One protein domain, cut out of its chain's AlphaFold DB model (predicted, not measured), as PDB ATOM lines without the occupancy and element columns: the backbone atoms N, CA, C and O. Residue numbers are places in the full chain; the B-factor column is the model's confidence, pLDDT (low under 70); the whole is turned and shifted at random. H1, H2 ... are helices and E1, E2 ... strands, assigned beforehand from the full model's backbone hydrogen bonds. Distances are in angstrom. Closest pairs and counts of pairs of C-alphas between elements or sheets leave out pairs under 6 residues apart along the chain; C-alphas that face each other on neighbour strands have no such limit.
ATOM      1  N   SER A  53      12.580   7.611   7.240       79.31
ATOM      2  CA  SER A  53      13.764   8.348   6.782       79.31
ATOM      3  C   SER A  53      13.899   9.602   7.655       79.31
ATOM      4  O   SER A  53      13.320  10.648   7.338       79.31
ATOM      5  N   PRO A  54      14.538   9.502   8.837       87.31
ATOM      6  CA  PRO A  54      14.672  10.637   9.734       87.31
ATOM      7  C   PRO A  54      15.631  11.678   9.152       87.31
ATOM      8  O   PRO A  54      16.565  11.367   8.409       87.31
ATOM      9  N   LYS A  55      15.407  12.936   9.542       90.88
ATOM     10  CA  LYS A  55      16.359  14.024   9.318       90.88
ATOM     11  C   LYS A  55      17.339  14.064  10.483       90.88
ATOM     12  O   LYS A  55      16.901  14.165  11.628       90.88
ATOM     13  N   VAL A  56      18.635  13.985  10.202       91.44
ATOM     14  CA  VAL A  56      19.684  13.896  11.222       91.44
ATOM     15  C   VAL A  56      20.759  14.939  10.956       91.44
ATOM     16  O   VAL A  56      21.297  15.007   9.859       91.44
ATOM     17  N   ALA A  57      21.093  15.733  11.970       92.44
ATOM     18  CA  ALA A  57      22.232  16.644  11.925       92.44
ATOM     19  C   ALA A  57      23.395  16.055  12.734       92.44
ATOM     20  O   ALA A  57      23.197  15.609  13.866       92.44
ATOM     21  N   VAL A  58      24.597  16.049  12.159       91.81
ATOM     22  CA  VAL A  58      25.813  15.484  12.760       91.81
ATOM     23  C   VAL A  58      26.948  16.505  12.647       91.81
ATOM     24  O   VAL A  58      27.100  17.161  11.625       91.81
ATOM     25  N   GLY A  59      27.757  16.659  13.694       90.31
ATOM     26  CA  GLY A  59      28.883  17.601  13.735       90.31
ATOM     27  C   GLY A  59      29.725  17.411  15.003       90.31
ATOM     28  O   GLY A  59      29.399  16.572  15.839       90.31
ATOM     29  N   TYR A  60      30.841  18.113  15.215       84.94
ATOM     30  CA  TYR A  60      31.521  19.053  14.306       84.94
ATOM     31  C   TYR A  60      32.819  18.493  13.682       84.94
ATOM     32  O   TYR A  60      33.528  19.199  12.971       84.94
ATOM     33  N   GLY A  61      33.174  17.235  13.971       84.44
ATOM     34  CA  GLY A  61      34.485  16.674  13.625       84.44
ATOM     35  C   GLY A  61      34.516  15.883  12.316       84.44
ATOM     36  O   GLY A  61      33.978  14.775  12.256       84.44
ATOM     37  N   ALA A  62      35.230  16.405  11.320       88.06
ATOM     38  CA  ALA A  62      35.606  15.705  10.093       88.06
ATOM     39  C   ALA A  62      37.132  15.765   9.912       88.06
ATOM     40  O   ALA A  62      37.745  16.803  10.169       88.06
ATOM     41  N   CYS A  63      37.743  14.653   9.504       89.88
ATOM     42  CA  CYS A  63      39.143  14.621   9.083       89.88
ATOM     43  C   CYS A  63      39.314  13.724   7.853       89.88
ATOM     44  O   CYS A  63      38.418  12.966   7.482       89.88
ATOM     45  N   VAL A  64      40.478  13.810   7.212       89.62
ATOM     46  CA  VAL A  64      40.872  12.889   6.144       89.62
ATOM     47  C   VAL A  64      42.118  12.151   6.596       89.62
ATOM     48  O   VAL A  64      43.147  12.770   6.860       89.62
ATOM     49  N   ASP A  65      42.025  10.830   6.640       91.38
ATOM     50  CA  ASP A  65      43.142   9.961   6.969       91.38
ATOM     51  C   ASP A  65      43.899   9.621   5.683       91.38
ATOM     52  O   ASP A  65      43.323   9.078   4.736       91.38
ATOM     53  N   LEU A  66      45.203   9.886   5.661       92.44
ATOM     54  CA  LEU A  66      46.103   9.400   4.619       92.44
ATOM     55  C   LEU A  66      46.819   8.148   5.122       92.44
ATOM     56  O   LEU A  66      47.567   8.195   6.098       92.44
ATOM     57  N   ARG A  67      46.588   7.015   4.458       93.19
ATOM     58  CA  ARG A  67      47.238   5.740   4.783       93.19
ATOM     59  C   ARG A  67      48.296   5.418   3.743       93.19
ATOM     60  O   ARG A  67      48.020   5.505   2.551       93.19
ATOM     61  N   VAL A  68      49.465   4.991   4.208       93.31
ATOM     62  CA  VAL A  68      50.625   4.653   3.380       93.31
ATOM     63  C   VAL A  68      51.408   3.499   4.013       93.31
ATOM     64  O   VAL A  68      51.331   3.293   5.227       93.31
ATOM     65  N   ASP A  69      52.153   2.731   3.211       90.25
ATOM     66  CA  ASP A  69      53.148   1.795   3.742       90.25
ATOM     67  C   ASP A  69      54.297   2.596   4.367       90.25
ATOM     68  O   ASP A  69      55.012   3.330   3.683       90.25
ATOM     69  N   ARG A 132      46.334   5.964   0.096       90.94
ATOM     70  CA  ARG A 132      44.877   6.111  -0.005       90.94
ATOM     71  C   ARG A 132      44.337   7.078   1.031       90.94
ATOM     72  O   ARG A 132      44.718   7.022   2.202       90.94
ATOM     73  N   PHE A 133      43.396   7.899   0.590       90.38
ATOM     74  CA  PHE A 133      42.618   8.768   1.456       90.38
ATOM     75  C   PHE A 133      41.359   8.058   1.935       90.38
ATOM     76  O   PHE A 133      40.698   7.352   1.173       90.38
ATOM     77  N   VAL A 134      41.031   8.249   3.206       89.81
ATOM     78  CA  VAL A 134      39.818   7.727   3.833       89.81
ATOM     79  C   VAL A 134      39.175   8.855   4.629       89.81
ATOM     80  O   VAL A 134      39.873   9.617   5.294       89.81
ATOM     81  N   ILE A 135      37.848   8.972   4.570       89.75
ATOM     82  CA  ILE A 135      37.130   9.881   5.466       89.75
ATOM     83  C   ILE A 135      37.268   9.373   6.900       89.75
ATOM     84  O   ILE A 135      36.905   8.237   7.207       89.75
ATOM     85  N   GLY A 136      37.789  10.241   7.755       88.75
ATOM     86  CA  GLY A 136      37.888  10.050   9.188       88.75
ATOM     87  C   GLY A 136      37.027  11.059   9.946       88.75
ATOM     88  O   GLY A 136      36.331  11.906   9.380       88.75
ATOM     89  N   GLY A 137      37.088  10.969  11.270       88.75
ATOM     90  CA  GLY A 137      36.326  11.827  12.164       88.75
ATOM     91  C   GLY A 137      34.937  11.261  12.433       88.75
ATOM     92  O   GLY A 137      34.197  10.873  11.528       88.75
ATOM     93  N   ASN A 138      34.577  11.212  13.714       91.31
ATOM     94  CA  ASN A 138      33.356  10.546  14.162       91.31
ATOM     95  C   ASN A 138      32.106  11.104  13.470       91.31
ATOM     96  O   ASN A 138      31.246  10.328  13.064       91.31
ATOM     97  N   ALA A 139      32.007  12.429  13.306       92.19
ATOM     98  CA  ALA A 139      30.823  13.039  12.710       92.19
ATOM     99  C   ALA A 139      30.697  12.692  11.224       92.19
ATOM    100  O   ALA A 139      29.632  12.256  10.797       92.19
ATOM    101  N   ALA A 140      31.782  12.811  10.455       90.94
ATOM    102  CA  ALA A 140      31.761  12.502   9.027       90.94
ATOM    103  C   ALA A 140      31.486  11.013   8.753       90.94
ATOM    104  O   ALA A 140      30.683  10.685   7.879       90.94
ATOM    105  N   VAL A 141      32.080  10.105   9.536       92.44
ATOM    106  CA  VAL A 141      31.842   8.658   9.397       92.44
ATOM    107  C   VAL A 141      30.406   8.286   9.782       92.44
ATOM    108  O   VAL A 141      29.762   7.516   9.067       92.44
ATOM    109  N   MET A 142      29.869   8.853  10.870       93.50
ATOM    110  CA  MET A 142      28.463   8.651  11.245       93.50
ATOM    111  C   MET A 142      27.513   9.197  10.177       93.50
ATOM    112  O   MET A 142      26.570   8.503   9.805       93.50
ATOM    113  N   ALA A 143      27.780  10.396   9.654       92.38
ATOM    114  CA  ALA A 143      26.972  11.015   8.610       92.38
ATOM    115  C   ALA A 143      26.929  10.154   7.340       92.38
ATOM    116  O   ALA A 143      25.849   9.872   6.825       92.38
ATOM    117  N   MET A 144      28.090   9.662   6.896       91.31
ATOM    118  CA  MET A 144      28.191   8.742   5.763       91.31
ATOM    119  C   MET A 144      27.379   7.468   6.003       91.31
ATOM    120  O   MET A 144      26.623   7.037   5.134       91.31
ATOM    121  N   ARG A 145      27.498   6.869   7.195       92.75
ATOM    122  CA  ARG A 145      26.756   5.650   7.515       92.75
ATOM    123  C   ARG A 145      25.251   5.898   7.522       92.75
ATOM    124  O   ARG A 145      24.528   5.151   6.887       92.75
ATOM    125  N   MET A 146      24.782   6.948   8.191       91.38
ATOM    126  CA  MET A 146      23.357   7.287   8.255       91.38
ATOM    127  C   MET A 146      22.770   7.586   6.874       91.38
ATOM    128  O   MET A 146      21.632   7.215   6.604       91.38
ATOM    129  N   HIS A 147      23.544   8.213   5.990       91.25
ATOM    130  CA  HIS A 147      23.132   8.443   4.612       91.25
ATOM    131  C   HIS A 147      22.944   7.130   3.840       91.25
ATOM    132  O   HIS A 147      21.930   6.964   3.165       91.25
ATOM    133  N   LEU A 148      23.860   6.166   4.002       90.19
ATOM    134  CA  LEU A 148      23.727   4.827   3.412       90.19
ATOM    135  C   LEU A 148      22.506   4.058   3.940       90.19
ATOM    136  O   LEU A 148      21.923   3.273   3.198       90.19
ATOM    137  N   GLU A 149      22.095   4.305   5.185       88.44
ATOM    138  CA  GLU A 149      20.872   3.739   5.779       88.44
ATOM    139  C   GLU A 149      19.583   4.470   5.328       88.44
ATOM    140  O   GLU A 149      18.486   4.135   5.770       88.44
ATOM    141  N   GLY A 150      19.681   5.479   4.450       87.88
ATOM    142  CA  GLY A 150      18.530   6.199   3.890       87.88
ATOM    143  C   GLY A 150      18.040   7.394   4.716       87.88
ATOM    144  O   GLY A 150      16.939   7.897   4.473       87.88
ATOM    145  N   CYS A 151      18.826   7.874   5.683       88.88
ATOM    146  CA  CYS A 151      18.521   9.099   6.423       88.88
ATOM    147  C   CYS A 151      18.823  10.354   5.586       88.88
ATOM    148  O   CYS A 151      19.773  10.399   4.802       88.88
ATOM    149  N   SER A 152      18.062  11.426   5.821       90.31
ATOM    150  CA  SER A 152      18.394  12.766   5.323       90.31
ATOM    151  C   SER A 152      19.390  13.401   6.291       90.31
ATOM    152  O   SER A 152      19.014  13.785   7.397       90.31
ATOM    153  N   VAL A 153      20.659  13.483   5.900       92.69
ATOM    154  CA  VAL A 153      21.749  13.876   6.804       92.69
ATOM    155  C   VAL A 153      22.260  15.277   6.491       92.69
ATOM    156  O   VAL A 153      22.428  15.627   5.331       92.69
ATOM    157  N   LEU A 154      22.544  16.048   7.538       91.69
ATOM    158  CA  LEU A 154      23.232  17.333   7.485       91.69
ATOM    159  C   LEU A 154      24.545  17.231   8.268       91.69
ATOM    160  O   LEU A 154      24.510  17.021   9.483       91.69
ATOM    161  N   LEU A 155      25.694  17.356   7.602       90.25
ATOM    162  CA  LEU A 155      27.002  17.363   8.262       90.25
ATOM    163  C   LEU A 155      27.498  18.800   8.448       90.25
ATOM    164  O   LEU A 155      27.925  19.434   7.490       90.25
ATOM    165  N   GLY A 156      27.507  19.281   9.691       89.00
ATOM    166  CA  GLY A 156      28.133  20.553  10.047       89.00
ATOM    167  C   GLY A 156      29.577  20.333  10.488       89.00
ATOM    168  O   GLY A 156      29.802  19.927  11.624       89.00
ATOM    169  N   ALA A 157      30.555  20.583   9.618       86.38
ATOM    170  CA  ALA A 157      31.984  20.476   9.926       86.38
ATOM    171  C   ALA A 157      32.810  21.399   9.014       86.38
ATOM    172  O   ALA A 157      32.346  21.803   7.953       86.38
ATOM    173  N   THR A 158      34.056  21.698   9.386       83.12
ATOM    174  CA  THR A 158      34.977  22.409   8.487       83.12
ATOM    175  C   THR A 158      35.450  21.455   7.389       83.12
ATOM    176  O   THR A 158      36.338  20.633   7.615       83.12
ATOM    177  N   LEU A 159      34.847  21.548   6.204       83.06
ATOM    178  CA  LEU A 159      35.180  20.702   5.060       83.06
ATOM    179  C   LEU A 159      36.227  21.386   4.172       83.06
ATOM    180  O   LEU A 159      36.056  22.522   3.741       83.06
ATOM    181  N   THR A 160      37.317  20.680   3.882       83.44
ATOM    182  CA  THR A 160      38.295  21.080   2.850       83.44
ATOM    183  C   THR A 160      37.961  20.418   1.512       83.44
ATOM    184  O   THR A 160      37.192  19.457   1.479       83.44
ATOM    185  N   ASP A 161      38.597  20.839   0.414       81.12
ATOM    186  CA  ASP A 161      38.392  20.241  -0.919       81.12
ATOM    187  C   ASP A 161      38.524  18.712  -0.920       81.12
ATOM    188  O   ASP A 161      37.765  18.010  -1.585       81.12
ATOM    189  N   ARG A 162      39.446  18.169  -0.116       78.12
ATOM    190  CA  ARG A 162      39.629  16.717   0.026       78.12
ATOM    191  C   ARG A 162      38.408  16.027   0.631       78.12
ATOM    192  O   ARG A 162      38.065  14.928   0.208       78.12
ATOM    193  N   HIS A 163      37.738  16.673   1.582       77.88
ATOM    194  CA  HIS A 163      36.484  16.168   2.135       77.88
ATOM    195  C   HIS A 163      35.369  16.226   1.087       77.88
ATOM    196  O   HIS A 163      34.607  15.275   0.955       77.88
ATOM    197  N   LEU A 164      35.308  17.305   0.298       76.06
ATOM    198  CA  LEU A 164      34.274  17.495  -0.720       76.06
ATOM    199  C   LEU A 164      34.324  16.434  -1.829       76.06
ATOM    200  O   LEU A 164      33.273  16.046  -2.326       76.06
ATOM    201  N   HIS A 165      35.502  15.922  -2.194       79.19
ATOM    202  CA  HIS A 165      35.604  14.849  -3.197       79.19
ATOM    203  C   HIS A 165      35.167  13.476  -2.669       79.19
ATOM    204  O   HIS A 165      34.788  12.612  -3.455       79.19
ATOM    205  N   ALA A 166      35.249  13.253  -1.357       79.81
ATOM    206  CA  ALA A 166      34.998  11.948  -0.747       79.81
ATOM    207  C   ALA A 166      33.626  11.841  -0.055       79.81
ATOM    208  O   ALA A 166      33.186  10.738   0.269       79.81
ATOM    209  N   ILE A 167      32.947  12.967   0.168       83.50
ATOM    210  CA  ILE A 167      31.617  13.049   0.773       83.50
ATOM    211  C   ILE A 167      30.565  13.306  -0.327       83.50
ATOM    212  O   ILE A 167      30.795  14.189  -1.156       83.50
ATOM    213  N   PRO A 168      29.421  12.586  -0.349       82.19
ATOM    214  CA  PRO A 168      28.304  12.852  -1.261       82.19
ATOM    215  C   PRO A 168      27.781  14.285  -1.147       82.19
ATOM    216  O   PRO A 168      27.776  14.856  -0.055       82.19
ATOM    217  N   ASP A 169      27.331  14.873  -2.255       81.06
ATOM    218  CA  ASP A 169      26.821  16.253  -2.275       81.06
ATOM    219  C   ASP A 169      25.569  16.424  -1.403       81.06
ATOM    220  O   ASP A 169      25.339  17.489  -0.838       81.06
ATOM    221  N   GLU A 170      24.802  15.352  -1.224       80.50
ATOM    222  CA  GLU A 170      23.530  15.322  -0.510       80.50
ATOM    223  C   GLU A 170      23.657  15.498   1.010       80.50
ATOM    224  O   GLU A 170      22.644  15.734   1.667       80.50
ATOM    225  N   ILE A 171      24.864  15.360   1.577       80.25
ATOM    226  CA  ILE A 171      25.093  15.459   3.031       80.25
ATOM    227  C   ILE A 171      25.927  16.670   3.451       80.25
ATOM    228  O   ILE A 171      26.193  16.850   4.643       80.25
ATOM    229  N   LYS A 172      26.353  17.492   2.488       69.56
ATOM    230  CA  LYS A 172      27.179  18.679   2.725       69.56
ATOM    231  C   LYS A 172      26.293  19.839   3.162       69.56
ATOM    232  O   LYS A 172      25.377  20.206   2.435       69.56
ATOM    233  N   ASP A 173      26.614  20.447   4.299       62.97
ATOM    234  CA  ASP A 173      26.255  21.842   4.552       62.97
ATOM    235  C   ASP A 173      27.567  22.626   4.569       62.97
ATOM    236  O   ASP A 173      28.438  22.373   5.406       62.97
ATOM    237  N   SER A 174      27.757  23.467   3.554       44.84
ATOM    238  CA  SER A 174      28.926  24.340   3.400       44.84
ATOM    239  C   SER A 174      28.778  25.609   4.225       44.84
ATOM    240  O   SER A 174      27.733  26.272   4.031       44.84
TER     241      SER A 174
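What this domain is: This is residues 53 to 69 and 132 to 174 of the 174 residues of the protein "ADP-dependent glucokinase" of Lygus hesperus (UniProt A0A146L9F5). Two small two-stranded ribbons follow each other along the length of an elongated body, a parallel pair of E1 and E4 and an antiparallel pair of E2 and E3, with E1 running on into E2 through a sharp turn. The helix H1 packs over the E1 E4 pair, the short helix H2 lies near the E2 E3 pair, and residues 167 to 174 fold back from H2 towards the E1 E4 end. The printed part has 60 residues with two named helices and four named strands, in the order E1, E2, E3, H1, E4, H2, and its class is mixed, helices and strands. It is compact by its radius of gyration of the C-alphas, 11.2 A, while the C-alphas span 40 by 21 by 17 A.

Where its parts are: E1, residues 55 to 60, begins at C-alpha 55 (16.359, 14.024, 9.318) and is 16.7 A long from first to last C-alpha. Its neighbour E4, residues 152 to 157, is 16.3 A long. H1, residues 138 to 148, is the longest helix at 15.5 A and begins at C-alpha 138 (33.356, 10.546, 14.162). E2, residues 63 to 67, measures 12.8 A, and E3, residues 132 to 136, measures 12.2 A. H2, residues 161 to 166, measures 9.0 A and ends at C-alpha 166 (34.998, 11.948, -0.747).

How they stand to each other: E1 and E4 are parallel neighbours at 14 degrees; N 58 and O 154 are 2.8 A apart and N 156 and O 58 are 2.9 A apart, both within hydrogen-bond range. H1 has 8 pairs of C-alphas within 8 A of E4, the closest being those of His 147 and Val 153, 6.0 A apart. It has 7 such pairs with E1, the closest being those of Gly 59 and Ala 139, 5.1 A apart. E1 runs on into E2 across a break of 2 residues, at 71 degrees. E2 and E3 are antiparallel neighbours, with 148 degrees between their directions; N 65 and O 134 are within hydrogen-bond range at 2.8 A. The closest C-alphas of E3 and H2 are those of Ile 135 and Ala 166, 6.9 A apart; those of E2 and H2 are Val 64 and His 163, 6.8 A apart. H1 and H2 are apart, and so are E3 and E4. In H1 every O i to N i+4 pair is within hydrogen-bond range; in H2 1 of 2 is.

The domain as a whole: The two C-alphas farthest apart are those of Ser 53 and Asp 69, at 40.0 A. Residues 70 to 131 are cut out, and C-alphas 69 and 132 are 10.1 A apart across the cut, which falls in the link from E2 to E3. The links E1 to E2, E3 to H1, H1 to E4 and E4 to H2 are tight. The mean pLDDT of the printed part is 86.4; residues 172 to 174, at the chain's end, are under 70.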